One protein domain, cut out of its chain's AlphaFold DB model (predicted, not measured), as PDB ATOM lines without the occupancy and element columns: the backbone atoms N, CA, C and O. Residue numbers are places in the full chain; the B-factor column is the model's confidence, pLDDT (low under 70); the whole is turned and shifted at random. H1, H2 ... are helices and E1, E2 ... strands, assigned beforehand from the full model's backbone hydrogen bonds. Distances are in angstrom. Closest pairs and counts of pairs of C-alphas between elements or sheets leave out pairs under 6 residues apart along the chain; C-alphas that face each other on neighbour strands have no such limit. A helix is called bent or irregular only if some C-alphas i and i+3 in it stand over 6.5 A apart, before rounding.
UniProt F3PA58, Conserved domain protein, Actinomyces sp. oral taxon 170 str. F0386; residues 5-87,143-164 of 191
ATOM      1  N   THR A   5      16.233 -53.059 -32.645       87.19
ATOM      2  CA  THR A   5      15.822 -54.436 -32.340       87.19
ATOM      3  C   THR A   5      15.534 -55.239 -33.604       87.19
ATOM      4  O   THR A   5      16.001 -56.366 -33.721       87.19
ATOM      5  N   ASN A   6      14.826 -54.656 -34.577       88.44
ATOM      6  CA  ASN A   6      14.534 -55.334 -35.840       88.44
ATOM      7  C   ASN A   6      15.820 -55.624 -36.627       88.44
ATOM      8  O   ASN A   6      15.948 -56.697 -37.202       88.44
ATOM      9  N   LEU A   7      16.782 -54.695 -36.637       90.31
ATOM     10  CA  LEU A   7      18.066 -54.902 -37.318       90.31
ATOM     11  C   LEU A   7      18.897 -56.006 -36.662       90.31
ATOM     12  O   LEU A   7      19.473 -56.827 -37.368       90.31
ATOM     13  N   THR A   8      18.928 -56.052 -35.329       90.50
ATOM     14  CA  THR A   8      19.574 -57.149 -34.598       90.50
ATOM     15  C   THR A   8      18.908 -58.487 -34.911       90.50
ATOM     16  O   THR A   8      19.609 -59.431 -35.237       90.50
ATOM     17  N   ALA A   9      17.574 -58.554 -34.927       92.00
ATOM     18  CA  ALA A   9      16.864 -59.790 -35.252       92.00
ATOM     19  C   ALA A   9      17.155 -60.297 -36.679       92.00
ATOM     20  O   ALA A   9      17.299 -61.500 -36.884       92.00
ATOM     21  N   LEU A  10      17.268 -59.396 -37.665       92.94
ATOM     22  CA  LEU A  10      17.666 -59.765 -39.030       92.94
ATOM     23  C   LEU A  10      19.089 -60.337 -39.075       92.94
ATOM     24  O   LEU A  10      19.326 -61.335 -39.753       92.94
ATOM     25  N   ASP A  11      20.021 -59.717 -38.349       92.56
ATOM     26  CA  ASP A  11      21.413 -60.164 -38.268       92.56
ATOM     27  C   ASP A  11      21.538 -61.528 -37.569       92.56
ATOM     28  O   ASP A  11      22.190 -62.431 -38.093       92.56
ATOM     29  N   ASP A  12      20.825 -61.722 -36.453       92.88
ATOM     30  CA  ASP A  12      20.763 -62.990 -35.712       92.88
ATOM     31  C   ASP A  12      20.165 -64.118 -36.571       92.88
ATOM     32  O   ASP A  12      20.637 -65.258 -36.546       92.88
ATOM     33  N   ALA A  13      19.174 -63.790 -37.408       95.12
ATOM     34  CA  ALA A  13      18.599 -64.692 -38.407       95.12
ATOM     35  C   ALA A  13      19.522 -64.941 -39.619       95.12
ATOM     36  O   ALA A  13      19.136 -65.644 -40.553       95.12
ATOM     37  N   ARG A  14      20.742 -64.386 -39.616       92.88
ATOM     38  CA  ARG A  14      21.741 -64.470 -40.696       92.88
ATOM     39  C   ARG A  14      21.260 -63.887 -42.026       92.88
ATOM     40  O   ARG A  14      21.766 -64.259 -43.087       92.88
ATOM     41  N   LEU A  15      20.311 -62.956 -41.979       94.75
ATOM     42  CA  LEU A  15      19.834 -62.233 -43.151       94.75
ATOM     43  C   LEU A  15      20.708 -61.006 -43.410       94.75
ATOM     44  O   LEU A  15      21.210 -60.354 -42.494       94.75
ATOM     45  N   ARG A  16      20.885 -60.678 -44.691       93.56
ATOM     46  CA  ARG A  16      21.563 -59.452 -45.116       93.56
ATOM     47  C   ARG A  16      20.539 -58.355 -45.353       93.56
ATOM     48  O   ARG A  16      19.474 -58.621 -45.901       93.56
ATOM     49  N   PHE A  17      20.871 -57.129 -44.970       93.62
ATOM     50  CA  PHE A  17      19.992 -55.986 -45.187       93.62
ATOM     51  C   PHE A  17      20.745 -54.770 -45.712       93.62
ATOM     52  O   PHE A  17      21.910 -54.543 -45.386       93.62
ATOM     53  N   ILE A  18      20.032 -53.946 -46.474       94.62
ATOM     54  CA  ILE A  18      20.400 -52.566 -46.780       94.62
ATOM     55  C   ILE A  18      19.158 -51.730 -46.508       94.62
ATOM     56  O   ILE A  18      18.102 -51.967 -47.089       94.62
ATOM     57  N   ILE A  19      19.266 -50.758 -45.610       93.31
ATOM     58  CA  ILE A  19      18.169 -49.844 -45.297       93.31
ATOM     59  C   ILE A  19      18.629 -48.401 -45.442       93.31
ATOM     60  O   ILE A  19      19.808 -48.095 -45.277       93.31
ATOM     61  N   GLY A  20      17.703 -47.481 -45.704       93.69
ATOM     62  CA  GLY A  20      18.020 -46.059 -45.608       93.69
ATOM     63  C   GLY A  20      18.400 -45.678 -44.173       93.69
ATOM     64  O   GLY A  20      17.836 -46.217 -43.227       93.69
ATOM     65  N   ALA A  21      19.304 -44.713 -44.016       92.25
ATOM     66  CA  ALA A  21      19.612 -44.058 -42.748       92.25
ATOM     67  C   ALA A  21      18.890 -42.705 -42.652       92.25
ATOM     68  O   ALA A  21      18.716 -41.991 -43.649       92.25
ATOM     69  N   HIS A  22      18.460 -42.334 -41.445       90.94
ATOM     70  CA  HIS A  22      17.935 -40.994 -41.194       90.94
ATOM     71  C   HIS A  22      19.072 -39.976 -41.254       90.94
ATOM     72  O   HIS A  22      20.068 -40.137 -40.562       90.94
ATOM     73  N   GLN A  23      18.887 -38.880 -41.994       91.81
ATOM     74  CA  GLN A  23      19.874 -37.795 -42.120       91.81
ATOM     75  C   GLN A  23      20.316 -37.211 -40.764       91.81
ATOM     76  O   GLN A  23      21.438 -36.746 -40.631       91.81
ATOM     77  N   VAL A  24      19.471 -37.307 -39.730       90.69
ATOM     78  CA  VAL A  24      19.795 -36.923 -38.341       90.69
ATOM     79  C   VAL A  24      20.970 -37.724 -37.759       90.69
ATOM     80  O   VAL A  24      21.619 -37.252 -36.832       90.69
ATOM     81  N   ARG A  25      21.275 -38.912 -38.298       92.75
ATOM     82  CA  ARG A  25      22.461 -39.694 -37.928       92.75
ATOM     83  C   ARG A  25      23.754 -39.145 -38.533       92.75
ATOM     84  O   ARG A  25      24.797 -39.348 -37.929       92.75
ATOM     85  N   ALA A  26      23.696 -38.408 -39.647       94.25
ATOM     86  CA  ALA A  26      24.882 -37.946 -40.373       94.25
ATOM     87  C   ALA A  26      25.898 -37.185 -39.502       94.25
ATOM     88  O   ALA A  26      27.071 -37.508 -39.605       94.25
ATOM     89  N   PRO A  27      25.515 -36.247 -38.607       93.31
ATOM     90  CA  PRO A  27      26.477 -35.588 -37.717       93.31
ATOM     91  C   PRO A  27      27.281 -36.564 -36.861       93.31
ATOM     92  O   PRO A  27      28.483 -36.391 -36.695       93.31
ATOM     93  N   GLY A  28      26.610 -37.589 -36.331       93.44
ATOM     94  CA  GLY A  28      27.245 -38.619 -35.523       93.44
ATOM     95  C   GLY A  28      28.055 -39.581 -36.379       93.44
ATOM     96  O   GLY A  28      29.172 -39.896 -36.018       93.44
ATOM     97  N   ASP A  29      27.536 -40.024 -37.520       94.38
ATOM     98  CA  ASP A  29      28.210 -40.992 -38.393       94.38
ATOM     99  C   ASP A  29      29.388 -40.383 -39.168       94.38
ATOM    100  O   ASP A  29      30.317 -41.094 -39.522       94.38
ATOM    101  N   LEU A  30      29.377 -39.078 -39.422       94.25
ATOM    102  CA  LEU A  30      30.399 -38.368 -40.193       94.25
ATOM    103  C   LEU A  30      31.245 -37.442 -39.312       94.25
ATOM    104  O   LEU A  30      31.910 -36.555 -39.829       94.25
ATOM    105  N   GLU A  31      31.231 -37.616 -37.986       93.19
ATOM    106  CA  GLU A  31      31.947 -36.728 -37.056       93.19
ATOM    107  C   GLU A  31      33.443 -36.605 -37.398       93.19
ATOM    108  O   GLU A  31      33.979 -35.497 -37.446       93.19
ATOM    109  N   ALA A  32      34.112 -37.732 -37.671       92.12
ATOM    110  CA  ALA A  32      35.530 -37.741 -38.028       92.12
ATOM    111  C   ALA A  32      35.752 -37.101 -39.407       92.12
ATOM    112  O   ALA A  32      36.598 -36.219 -39.546       92.12
ATOM    113  N   TYR A  33      34.941 -37.470 -40.401       92.56
ATOM    114  CA  TYR A  33      34.944 -36.822 -41.707       92.56
ATOM    115  C   TYR A  33      34.804 -35.295 -41.601       92.56
ATOM    116  O   TYR A  33      35.646 -34.573 -42.127       92.56
ATOM    117  N   PHE A  34      33.806 -34.789 -40.874       93.31
ATOM    118  CA  PHE A  34      33.587 -33.351 -40.696       93.31
ATOM    119  C   PHE A  34      34.764 -32.665 -40.006       93.31
ATOM    120  O   PHE A  34      35.140 -31.563 -40.399       93.31
ATOM    121  N   HIS A  35      35.375 -33.320 -39.018       92.56
ATOM    122  CA  HIS A  35      36.561 -32.804 -38.343       92.56
ATOM    123  C   HIS A  35      37.746 -32.598 -39.305       92.56
ATOM    124  O   HIS A  35      38.471 -31.614 -39.178       92.56
ATOM    125  N   TRP A  36      37.944 -33.495 -40.278       92.81
ATOM    126  CA  TRP A  36      39.120 -33.474 -41.160       92.81
ATOM    127  C   TRP A  36      38.899 -32.845 -42.538       92.81
ATOM    128  O   TRP A  36      39.842 -32.299 -43.113       92.81
ATOM    129  N   ALA A  37      37.698 -32.968 -43.094       90.50
ATOM    130  CA  ALA A  37      37.353 -32.540 -44.449       90.50
ATOM    131  C   ALA A  37      36.336 -31.387 -44.480       90.50
ATOM    132  O   ALA A  37      36.135 -30.788 -45.536       90.50
ATOM    133  N   GLY A  38      35.709 -31.058 -43.343       89.88
ATOM    134  CA  GLY A  38      34.600 -30.108 -43.290       89.88
ATOM    135  C   GLY A  38      33.326 -30.657 -43.939       89.88
ATOM    136  O   GLY A  38      33.177 -31.861 -44.145       89.88
ATOM    137  N   ASP A  39      32.390 -29.765 -44.257       87.94
ATOM    138  CA  ASP A  39      31.071 -30.077 -44.831       87.94
ATOM    139  C   ASP A  39      30.957 -29.745 -46.333       87.94
ATOM    140  O   ASP A  39      29.874 -29.792 -46.920       87.94
ATOM    141  N   ALA A  40      32.084 -29.451 -46.988       88.31
ATOM    142  CA  ALA A  40      32.146 -29.235 -48.427       88.31
ATOM    143  C   ALA A  40      32.231 -30.579 -49.173       88.31
ATOM    144  O   ALA A  40      33.292 -31.197 -49.267       88.31
ATOM    145  N   PHE A  41      31.103 -31.028 -49.728       92.88
ATOM    146  CA  PHE A  41      31.019 -32.291 -50.464       92.88
ATOM    147  C   PHE A  41      31.154 -32.125 -51.984       92.88
ATOM    148  O   PHE A  41      30.706 -31.139 -52.578       92.88
ATOM    149  N   THR A  42      31.700 -33.154 -52.635       95.00
ATOM    150  CA  THR A  42      31.730 -33.279 -54.103       95.00
ATOM    151  C   THR A  42      30.541 -34.102 -54.602       95.00
ATOM    152  O   THR A  42      30.107 -35.036 -53.936       95.00
ATOM    153  N   ASP A  43      29.988 -33.769 -55.773       96.69
ATOM    154  CA  ASP A  43      28.852 -34.523 -56.328       96.69
ATOM    155  C   ASP A  43      29.220 -35.992 -56.564       96.69
ATOM    156  O   ASP A  43      30.269 -36.277 -57.137       96.69
ATOM    157  N   GLY A  44      28.369 -36.911 -56.107       94.44
ATOM    158  CA  GLY A  44      28.632 -38.349 -56.179       94.44
ATOM    159  C   GLY A  44      29.634 -38.864 -55.144       94.44
ATOM    160  O   GLY A  44      29.972 -40.044 -55.172       94.44
ATOM    161  N   GLN A  45      30.107 -38.021 -54.220       95.94
ATOM    162  CA  GLN A  45      31.007 -38.453 -53.159       95.94
ATOM    163  C   GLN A  45      30.346 -39.509 -52.271       95.94
ATOM    164  O   GLN A  45      29.217 -39.324 -51.809       95.94
ATOM    165  N   VAL A  46      31.088 -40.586 -52.007       96.00
ATOM    166  CA  VAL A  46      30.686 -41.700 -51.144       96.00
ATOM    167  C   VAL A  46      31.627 -41.772 -49.946       96.00
ATOM    168  O   VAL A  46      32.845 -41.723 -50.109       96.00
ATOM    169  N   ILE A  47      31.058 -41.892 -48.752       95.75
ATOM    170  CA  ILE A  47      31.773 -42.042 -47.485       95.75
ATOM    171  C   ILE A  47      31.297 -43.343 -46.844       95.75
ATOM    172  O   ILE A  47      30.117 -43.490 -46.531       95.75
ATOM    173  N   ASP A  48      32.212 -44.292 -46.683       96.06
ATOM    174  CA  ASP A  48      31.973 -45.584 -46.036       96.06
ATOM    175  C   ASP A  48      32.537 -45.531 -44.614       96.06
ATOM    176  O   ASP A  48      33.699 -45.180 -44.423       96.06
ATOM    177  N   THR A  49      31.695 -45.795 -43.622       95.88
ATOM    178  CA  THR A  49      31.993 -45.619 -42.197       95.88
ATOM    179  C   THR A  49      31.119 -46.563 -41.361       95.88
ATOM    180  O   THR A  49      30.571 -47.555 -41.852       95.88
ATOM    181  N   ILE A  50      30.977 -46.266 -40.074       96.19
ATOM    182  CA  ILE A  50      30.182 -47.022 -39.115       96.19
ATOM    183  C   ILE A  50      29.148 -46.137 -38.417       96.19
ATOM    184  O   ILE A  50      29.355 -44.937 -38.215       96.19
ATOM    185  N   THR A  51      28.039 -46.756 -38.015       95.44
ATOM    186  CA  THR A  51      27.000 -46.139 -37.181       95.44
ATOM    187  C   THR A  51      26.711 -47.009 -35.955       95.44
ATOM    188  O   THR A  51      26.594 -48.230 -36.098       95.44
ATOM    189  N   PRO A  52      26.560 -46.436 -34.747       94.12
ATOM    190  CA  PRO A  52      26.251 -47.212 -33.548       94.12
ATOM    191  C   PRO A  52      24.926 -47.974 -33.670       94.12
ATOM    192  O   PRO A  52      23.885 -47.394 -34.002       94.12
ATOM    193  N   LYS A  53      24.920 -49.263 -33.300       92.38
ATOM    194  CA  LYS A  53      23.691 -50.080 -33.242       92.38
ATOM    195  C   LYS A  53      22.674 -49.492 -32.263       92.38
ATOM    196  O   LYS A  53      21.467 -49.578 -32.489       92.38
ATOM    197  N   ARG A  54      23.153 -48.897 -31.164       86.31
ATOM    198  CA  ARG A  54      22.339 -48.265 -30.115       86.31
ATOM    199  C   ARG A  54      23.005 -46.985 -29.623       86.31
ATOM    200  O   ARG A  54      24.225 -46.888 -29.589       86.31
ATOM    201  N   GLY A  55      22.189 -46.021 -29.202       84.88
ATOM    202  CA  GLY A  55      22.677 -44.758 -28.649       84.88
ATOM    203  C   GLY A  55      23.522 -43.952 -29.641       84.88
ATOM    204  O   GLY A  55      23.255 -43.954 -30.849       84.88
ATOM    205  N   SER A  56      24.509 -43.239 -29.101       82.88
ATOM    206  CA  SER A  56      25.405 -42.329 -29.825       82.88
ATOM    207  C   SER A  56      26.894 -42.640 -29.641       82.88
ATOM    208  O   SER A  56      27.720 -41.932 -30.205       82.88
ATOM    209  N   GLN A  57      27.250 -43.660 -28.852       83.94
ATOM    210  CA  GLN A  57      28.649 -44.037 -28.648       83.94
ATOM    211  C   GLN A  57      29.180 -44.730 -29.898       83.94
ATOM    212  O   GLN A  57      28.677 -45.783 -30.281       83.94
ATOM    213  N   SER A  58      30.176 -44.117 -30.532       86.25
ATOM    214  CA  SER A  58      30.810 -44.636 -31.739       86.25
ATOM    215  C   SER A  58      32.096 -45.376 -31.397       86.25
ATOM    216  O   SER A  58      32.880 -44.910 -30.576       86.25
ATOM    217  N   GLU A  59      32.330 -46.504 -32.068       91.50
ATOM    218  CA  GLU A  59      33.609 -47.232 -32.041       91.50
ATOM    219  C   GLU A  59      34.664 -46.567 -32.952       91.50
ATOM    220  O   GLU A  59      35.801 -47.025 -33.044       91.50
ATOM    221  N   ARG A  60      34.298 -45.470 -33.632       92.25
ATOM    222  CA  ARG A  60      35.189 -44.694 -34.495       92.25
ATOM    223  C   ARG A  60      36.072 -43.765 -33.666       92.25
ATOM    224  O   ARG A  60      35.586 -42.992 -32.844       92.25
ATOM    225  N   ASP A  61      37.358 -43.752 -33.994       88.75
ATOM    226  CA  ASP A  61      38.321 -42.796 -33.455       88.75
ATOM    227  C   ASP A  61      38.347 -41.508 -34.295       88.75
ATOM    228  O   ASP A  61      38.906 -41.473 -35.391       88.75
ATOM    229  N   LYS A  62      37.769 -40.427 -33.761       87.94
ATOM    230  CA  LYS A  62      37.726 -39.115 -34.430       87.94
ATOM    231  C   LYS A  62      39.100 -38.474 -34.656       87.94
ATOM    232  O   LYS A  62      39.228 -37.583 -35.493       87.94
ATOM    233  N   SER A  63      40.130 -38.910 -33.925       89.38
ATOM    234  CA  SER A  63      41.494 -38.398 -34.101       89.38
ATOM    235  C   SER A  63      42.170 -38.934 -35.368       89.38
ATOM    236  O   SER A  63      43.219 -38.431 -35.765       89.38
ATOM    237  N   ARG A  64      41.566 -39.922 -36.043       89.75
ATOM    238  CA  ARG A  64      42.072 -40.484 -37.297       89.75
ATOM    239  C   ARG A  64      41.328 -39.902 -38.490       89.75
ATOM    240  O   ARG A  64      40.109 -39.788 -38.483       89.75
ATOM    241  N   LYS A  65      42.088 -39.563 -39.535       88.56
ATOM    242  CA  LYS A  65      41.542 -39.049 -40.801       88.56
ATOM    243  C   LYS A  65      40.873 -40.133 -41.649       88.56
ATOM    244  O   LYS A  65      39.957 -39.835 -42.405       88.56
ATOM    245  N   ALA A  66      41.362 -41.369 -41.568       88.50
ATOM    246  CA  ALA A  66      40.775 -42.488 -42.291       88.50
ATOM    247  C   ALA A  66      39.502 -42.963 -41.580       88.50
ATOM    248  O   ALA A  66      39.541 -43.258 -40.385       88.50
ATOM    249  N   GLU A  67      38.402 -43.062 -42.326       90.81
ATOM    250  CA  GLU A  67      37.174 -43.676 -41.826       90.81
ATOM    251  C   GLU A  67      37.385 -45.183 -41.592       90.81
ATOM    252  O   GLU A  67      38.098 -45.839 -42.363       90.81
ATOM    253  N   PRO A  68      36.800 -45.753 -40.525       89.88
ATOM    254  CA  PRO A  68      36.933 -47.168 -40.232       89.88
ATOM    255  C   PRO A  68      36.193 -47.999 -41.280       89.88
ATOM    256  O   PRO A  68      35.027 -47.754 -41.591       89.88
ATOM    257  N   VAL A  69      36.858 -49.042 -41.774       89.81
ATOM    258  CA  VAL A  69      36.190 -50.083 -42.555       89.81
ATOM    259  C   VAL A  69      35.431 -50.972 -41.581       89.81
ATOM    260  O   VAL A  69      36.038 -51.589 -40.704       89.81
ATOM    261  N   TRP A  70      34.107 -51.036 -41.726       95.19
ATOM    262  CA  TRP A  70      33.283 -51.862 -40.851       95.19
ATOM    263  C   TRP A  70      33.669 -53.342 -40.944       95.19
ATOM    264  O   TRP A  70      33.672 -53.937 -42.026       95.19
ATOM    265  N   ASP A  71      33.911 -53.937 -39.783       89.69
ATOM    266  CA  ASP A  71      34.089 -55.371 -39.590       89.69
ATOM    267  C   ASP A  71      33.370 -55.769 -38.290       89.69
ATOM    268  O   ASP A  71      33.571 -55.108 -37.269       89.69
ATOM    269  N   PRO A  72      32.516 -56.807 -38.300       89.75
ATOM    270  CA  PRO A  72      31.681 -57.154 -37.151       89.75
ATOM    271  C   PRO A  72      32.471 -57.677 -35.944       89.75
ATOM    272  O   PRO A  72      31.949 -57.643 -34.832       89.75
ATOM    273  N   HIS A  73      33.702 -58.162 -36.135       89.69
ATOM    274  CA  HIS A  73      34.554 -58.634 -35.043       89.69
ATOM    275  C   HIS A  73      35.264 -57.477 -34.337       89.69
ATOM    276  O   HIS A  73      35.457 -57.539 -33.126       89.69
ATOM    277  N   THR A  74      35.638 -56.424 -35.070       91.25
ATOM    278  CA  THR A  74      36.313 -55.244 -34.501       91.25
ATOM    279  C   THR A  74      35.359 -54.103 -34.141       91.25
ATOM    280  O   THR A  74      35.704 -53.280 -33.300       91.25
ATOM    281  N   HIS A  75      34.155 -54.086 -34.720       93.62
ATOM    282  CA  HIS A  75      33.100 -53.097 -34.470       93.62
ATOM    283  C   HIS A  75      31.766 -53.773 -34.076       93.62
ATOM    284  O   HIS A  75      30.745 -53.597 -34.757       93.62
ATOM    285  N   PRO A  76      31.739 -54.604 -33.014       93.25
ATOM    286  CA  PRO A  76      30.543 -55.355 -32.623       93.25
ATOM    287  C   PRO A  76      29.360 -54.452 -32.232       93.25
ATOM    288  O   PRO A  76      28.197 -54.855 -32.376       93.25
ATOM    289  N   GLY A  77      29.642 -53.236 -31.754       93.56
ATOM    290  CA  GLY A  77      28.671 -52.224 -31.348       93.56
ATOM    291  C   GLY A  77      28.112 -51.378 -32.491       93.56
ATOM    292  O   GLY A  77      27.195 -50.587 -32.249       93.56
ATOM    293  N   SER A  78      28.587 -51.564 -33.726       95.56
ATOM    294  CA  SER A  78      28.214 -50.742 -34.882       95.56
ATOM    295  C   SER A  78      27.701 -51.559 -36.068       95.56
ATOM    296  O   SER A  78      27.998 -52.741 -36.232       95.56
ATOM    297  N   TRP A  79      26.923 -50.905 -36.923       96.00
ATOM    298  CA  TRP A  79      26.649 -51.341 -38.291       96.00
ATOM    299  C   TRP A  79      27.542 -50.579 -39.268       96.00
ATOM    300  O   TRP A  79      28.040 -49.500 -38.939       96.00
ATOM    301  N   ARG A  80      27.684 -51.090 -40.492       96.94
ATOM    302  CA  ARG A  80      28.268 -50.312 -41.584       96.94
ATOM    303  C   ARG A  80      27.293 -49.219 -42.003       96.94
ATOM    304  O   ARG A  80      26.097 -49.482 -42.157       96.94
ATOM    305  N   ALA A  81      27.810 -48.019 -42.217       96.88
ATOM    306  CA  ALA A  81      27.064 -46.877 -42.711       96.88
ATOM    307  C   ALA A  81      27.720 -46.331 -43.980       96.88
ATOM    308  O   ALA A  81      28.909 -46.038 -43.994       96.88
ATOM    309  N   VAL A  82      26.932 -46.165 -45.039       97.38
ATOM    310  CA  VAL A  82      27.380 -45.578 -46.304       97.38
ATOM    311  C   VAL A  82      26.612 -44.287 -46.537       97.38
ATOM    312  O   VAL A  82      25.385 -44.300 -46.610       97.38
ATOM    313  N   TRP A  83      27.325 -43.176 -46.674       97.56
ATOM    314  CA  TRP A  83      26.763 -41.859 -46.957       97.56
ATOM    315  C   TRP A  83      27.141 -41.407 -48.358       97.56
ATOM    316  O   TRP A  83      28.290 -41.527 -48.769       97.56
ATOM    317  N   VAL A  84      26.172 -40.864 -49.089       97.31
ATOM    318  CA  VAL A  84      26.371 -40.321 -50.434       97.31
ATOM    319  C   VAL A  84      25.874 -38.895 -50.496       97.31
ATOM    320  O   VAL A  84      24.777 -38.597 -50.017       97.31
ATOM    321  N   TYR A  85      26.653 -38.031 -51.136       97.31
ATOM    322  CA  TYR A  85      26.242 -36.673 -51.450       97.31
ATOM    323  C   TYR A  85      25.784 -36.539 -52.908       97.31
ATOM    324  O   TYR A  85      26.413 -37.051 -53.833       97.31
ATOM    325  N   SER A  86      24.693 -35.800 -53.121       96.75
ATOM    326  CA  SER A  86      24.211 -35.424 -54.453       96.75
ATOM    327  C   SER A  86      23.819 -33.951 -54.514       96.75
ATOM    328  O   SER A  86      22.937 -33.507 -53.773       96.75
ATOM    329  N   LYS A  87      24.366 -33.211 -55.486       97.31
ATOM    330  CA  LYS A  87      23.990 -31.817 -55.780       97.31
ATOM    331  C   LYS A  87      22.514 -31.692 -56.160       97.31
ATOM    332  O   LYS A  87      21.825 -30.786 -55.691       97.31
ATOM    333  N   LEU A 143      22.965 -35.053 -48.497       97.06
ATOM    334  CA  LEU A 143      23.378 -36.323 -47.907       97.06
ATOM    335  C   LEU A 143      22.233 -37.334 -47.863       97.06
ATOM    336  O   LEU A 143      21.114 -37.053 -47.422       97.06
ATOM    337  N   LYS A 144      22.545 -38.562 -48.262       96.12
ATOM    338  CA  LYS A 144      21.694 -39.737 -48.105       96.12
ATOM    339  C   LYS A 144      22.527 -40.868 -47.518       96.12
ATOM    340  O   LYS A 144      23.545 -41.231 -48.091       96.12
ATOM    341  N   GLY A 145      22.081 -41.404 -46.387       96.25
ATOM    342  CA  GLY A 145      22.753 -42.511 -45.719       96.25
ATOM    343  C   GLY A 145      22.049 -43.842 -45.944       96.25
ATOM    344  O   GLY A 145      20.834 -43.880 -46.191       96.25
ATOM    345  N   TYR A 146      22.816 -44.911 -45.789       96.00
ATOM    346  CA  TYR A 146      22.405 -46.306 -45.842       96.00
ATOM    347  C   TYR A 146      23.079 -47.072 -44.706       96.00
ATOM    348  O   TYR A 146      24.241 -46.816 -44.405       96.00
ATOM    349  N   VAL A 147      22.363 -48.005 -44.085       96.00
ATOM    350  CA  VAL A 147      22.895 -48.888 -43.038       96.00
ATOM    351  C   VAL A 147      22.799 -50.330 -43.510       96.00
ATOM    352  O   VAL A 147      21.767 -50.739 -44.051       96.00
ATOM    353  N   THR A 148      23.864 -51.101 -43.301       96.06
ATOM    354  CA  THR A 148      23.948 -52.500 -43.730       96.06
ATOM    355  C   THR A 148      24.791 -53.348 -42.775       96.06
ATOM    356  O   THR A 148      25.687 -52.843 -42.098       96.06
ATOM    357  N   ASN A 149      24.514 -54.652 -42.735       95.69
ATOM    358  CA  ASN A 149      25.374 -55.671 -42.125       95.69
ATOM    359  C   ASN A 149      26.221 -56.432 -43.167       95.69
ATOM    360  O   ASN A 149      26.722 -57.524 -42.886       95.69
ATOM    361  N   ILE A 150      26.356 -55.902 -44.389       95.81
ATOM    362  CA  ILE A 150      27.167 -56.490 -45.459       95.81
ATOM    363  C   ILE A 150      28.594 -55.904 -45.406       95.81
ATOM    364  O   ILE A 150      28.768 -54.693 -45.589       95.81
ATOM    365  N   PRO A 151      29.634 -56.736 -45.184       94.44
ATOM    366  CA  PRO A 151      31.030 -56.298 -45.190       94.44
ATOM    367  C   PRO A 151      31.464 -55.678 -46.524       94.44
ATOM    368  O   PRO A 151      31.043 -56.131 -47.589       94.44
ATOM    369  N   SER A 152      32.387 -54.713 -46.476       94.44
ATOM    370  CA  SER A 152      32.924 -54.027 -47.667       94.44
ATOM    371  C   SER A 152      33.571 -54.970 -48.683       94.44
ATOM    372  O   SER A 152      33.460 -54.744 -49.883       94.44
ATOM    373  N   ARG A 153      34.176 -56.067 -48.212       93.69
ATOM    374  CA  ARG A 153      34.750 -57.126 -49.059       93.69
ATOM    375  C   ARG A 153      33.720 -57.924 -49.863       93.69
ATOM    376  O   ARG A 153      34.103 -58.580 -50.822       93.69
ATOM    377  N   LEU A 154      32.457 -57.941 -49.427       94.44
ATOM    378  CA  LEU A 154      31.372 -58.639 -50.127       94.44
ATOM    379  C   LEU A 154      30.581 -57.695 -51.028       94.44
ATOM    380  O   LEU A 154      30.087 -58.133 -52.055       94.44
ATOM    381  N   MET A 155      30.440 -56.430 -50.625       95.94
ATOM    382  CA  MET A 155      29.709 -55.424 -51.389       95.94
ATOM    383  C   MET A 155      30.337 -54.047 -51.179       95.94
ATOM    384  O   MET A 155      30.392 -53.533 -50.054       95.94
ATOM    385  N   GLY A 156      30.803 -53.435 -52.265       96.25
ATOM    386  CA  GLY A 156      31.411 -52.104 -52.223       96.25
ATOM    387  C   GLY A 156      30.400 -51.018 -51.839       96.25
ATOM    388  O   GLY A 156      29.195 -51.193 -51.989       96.25
ATOM    389  N   ALA A 157      30.866 -49.864 -51.353       95.88
ATOM    390  CA  ALA A 157      29.968 -48.782 -50.928       95.88
ATOM    391  C   ALA A 157      29.061 -48.276 -52.068       95.88
ATOM    392  O   ALA A 157      27.868 -48.072 -51.866       95.88
ATOM    393  N   ALA A 158      29.600 -48.139 -53.284       94.50
ATOM    394  CA  ALA A 158      28.812 -47.769 -54.462       94.50
ATOM    395  C   ALA A 158      27.752 -48.829 -54.814       94.50
ATOM    396  O   ALA A 158      26.642 -48.483 -55.206       94.50
ATOM    397  N   GLU A 159      28.073 -50.108 -54.614       95.56
ATOM    398  CA  GLU A 159      27.164 -51.225 -54.872       95.56
ATOM    399  C   GLU A 159      26.047 -51.323 -53.823       95.56
ATOM    400  O   GLU A 159      24.907 -51.618 -54.167       95.56
ATOM    401  N   VAL A 160      26.328 -50.995 -52.556       95.75
ATOM    402  CA  VAL A 160      25.289 -50.838 -51.519       95.75
ATOM    403  C   VAL A 160      24.265 -49.788 -51.956       95.75
ATOM    404  O   VAL A 160      23.056 -49.987 -51.827       95.75
ATOM    405  N   VAL A 161      24.756 -48.666 -52.489       94.25
ATOM    406  CA  VAL A 161      23.922 -47.547 -52.940       94.25
ATOM    407  C   VAL A 161      23.083 -47.961 -54.144       94.25
ATOM    408  O   VAL A 161      21.869 -47.763 -54.116       94.25
ATOM    409  N   SER A 162      23.687 -48.562 -55.175       93.56
ATOM    410  CA  SER A 162      22.947 -49.017 -56.358       93.56
ATOM    411  C   SER A 162      21.937 -50.111 -56.011       93.56
ATOM    412  O   SER A 162      20.779 -49.986 -56.387       93.56
ATOM    413  N   SER A 163      22.311 -51.110 -55.208       92.69
ATOM    414  CA  SER A 163      21.410 -52.199 -54.788       92.69
ATOM    415  C   SER A 163      20.182 -51.682 -54.035       92.69
ATOM    416  O   SER A 163      19.072 -52.172 -54.235       92.69
ATOM    417  N   TYR A 164      20.348 -50.648 -53.202       90.44
ATOM    418  CA  TYR A 164      19.216 -49.980 -52.558       90.44
ATOM    419  C   TYR A 164      18.308 -49.255 -53.563       90.44
ATOM    420  O   TYR A 164      17.097 -49.189 -53.364       90.44
TER     421      TYR A 164
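This is residues 5 to 87 and 143 to 164 of the 191 residues of the protein "Conserved domain protein" of Actinomyces sp. oral taxon 170 str. F0386 (UniProt F3PA58). A strongly twisted sheet of four strands forms the middle, with the short helix H4 crossing one face and the short helix H2 on the other, three layers in all. H1 and H3 lie toward opposite ends of the whole, and the long link of residues 53 to 77 makes a wide loop past the edge strand E2. The printed part has 105 residues with four named helices and four named strands, in the order H1 E1 H2 H3 E2 E3 E4 H4; the sheet order is E1 - E4 - E3 - E2, all antiparallel. The class is mixed, helices and strands. The whole is compact, with a radius of gyration of the C-alphas of 13.0 A and spans of 39 by 29 by 25 A.

H1, residues 5 to 12, begins with C-alpha 5 at (15.822, -54.436, -32.340) and is 10.4 A long. E1 is residues 18 to 21, H2 residues 23 to 29 and H3 residues 31 to 37. H2 is only just irregular: C-alphas 24 and 27 are 6.8 A apart. E2, residues 46 to 52, measures 19.0 A, and E3, residues 78 to 85, measures 21.8 A, with C-alpha 78 at (28.214, -50.742, -34.882). E4, residues 143 to 148, measures 16.7 A. H4, residues 157 to 164, measures 10.9 A and ends with C-alpha 164 at (19.216, -49.980, -52.558).

E2 and E3 form a hairpin, with N 49 and O 81 within hydrogen-bond range at 2.8 A. E3 and E4 are antiparallel at 151 degrees, with N 82 and O 146 at 2.8 A. E4 and the edge strand E1 are antiparallel at 141 degrees, with N 19 and O 147 at 2.9 A. H4 is on the sheet at a height of 8.5 A and runs across the strands, at 88 degrees to E3 on the local plane; the closest C-alphas of H4 and E3 are those of Ala 157 and Val 82, 6.2 A apart. H2 is on the opposite face; its closest C-alphas with E2 are those of Asp 29 and Thr 51, 5.4 A apart. H1 only grazes the sheet, with residues 7 to 11. H3 is not on the sheet, and H2 and H3 meet only through their link. In H1, H3 and H4 every O i to N i+4 pair is within hydrogen-bond range; in H2 1 of 3 is, beside 3 of 4 O i to N i+3 pairs.

The two C-alphas farthest apart, those of Ala 13 and Ala 40, are 39.3 A apart. Residues 88 to 142 are not printed, and C-alphas 87 and 143 are 9.1 A apart across this cut. The link from E2 to E3 is long, with 25 residues. The mean pLDDT of the printed part is 93.0, and no printed residue is under 70.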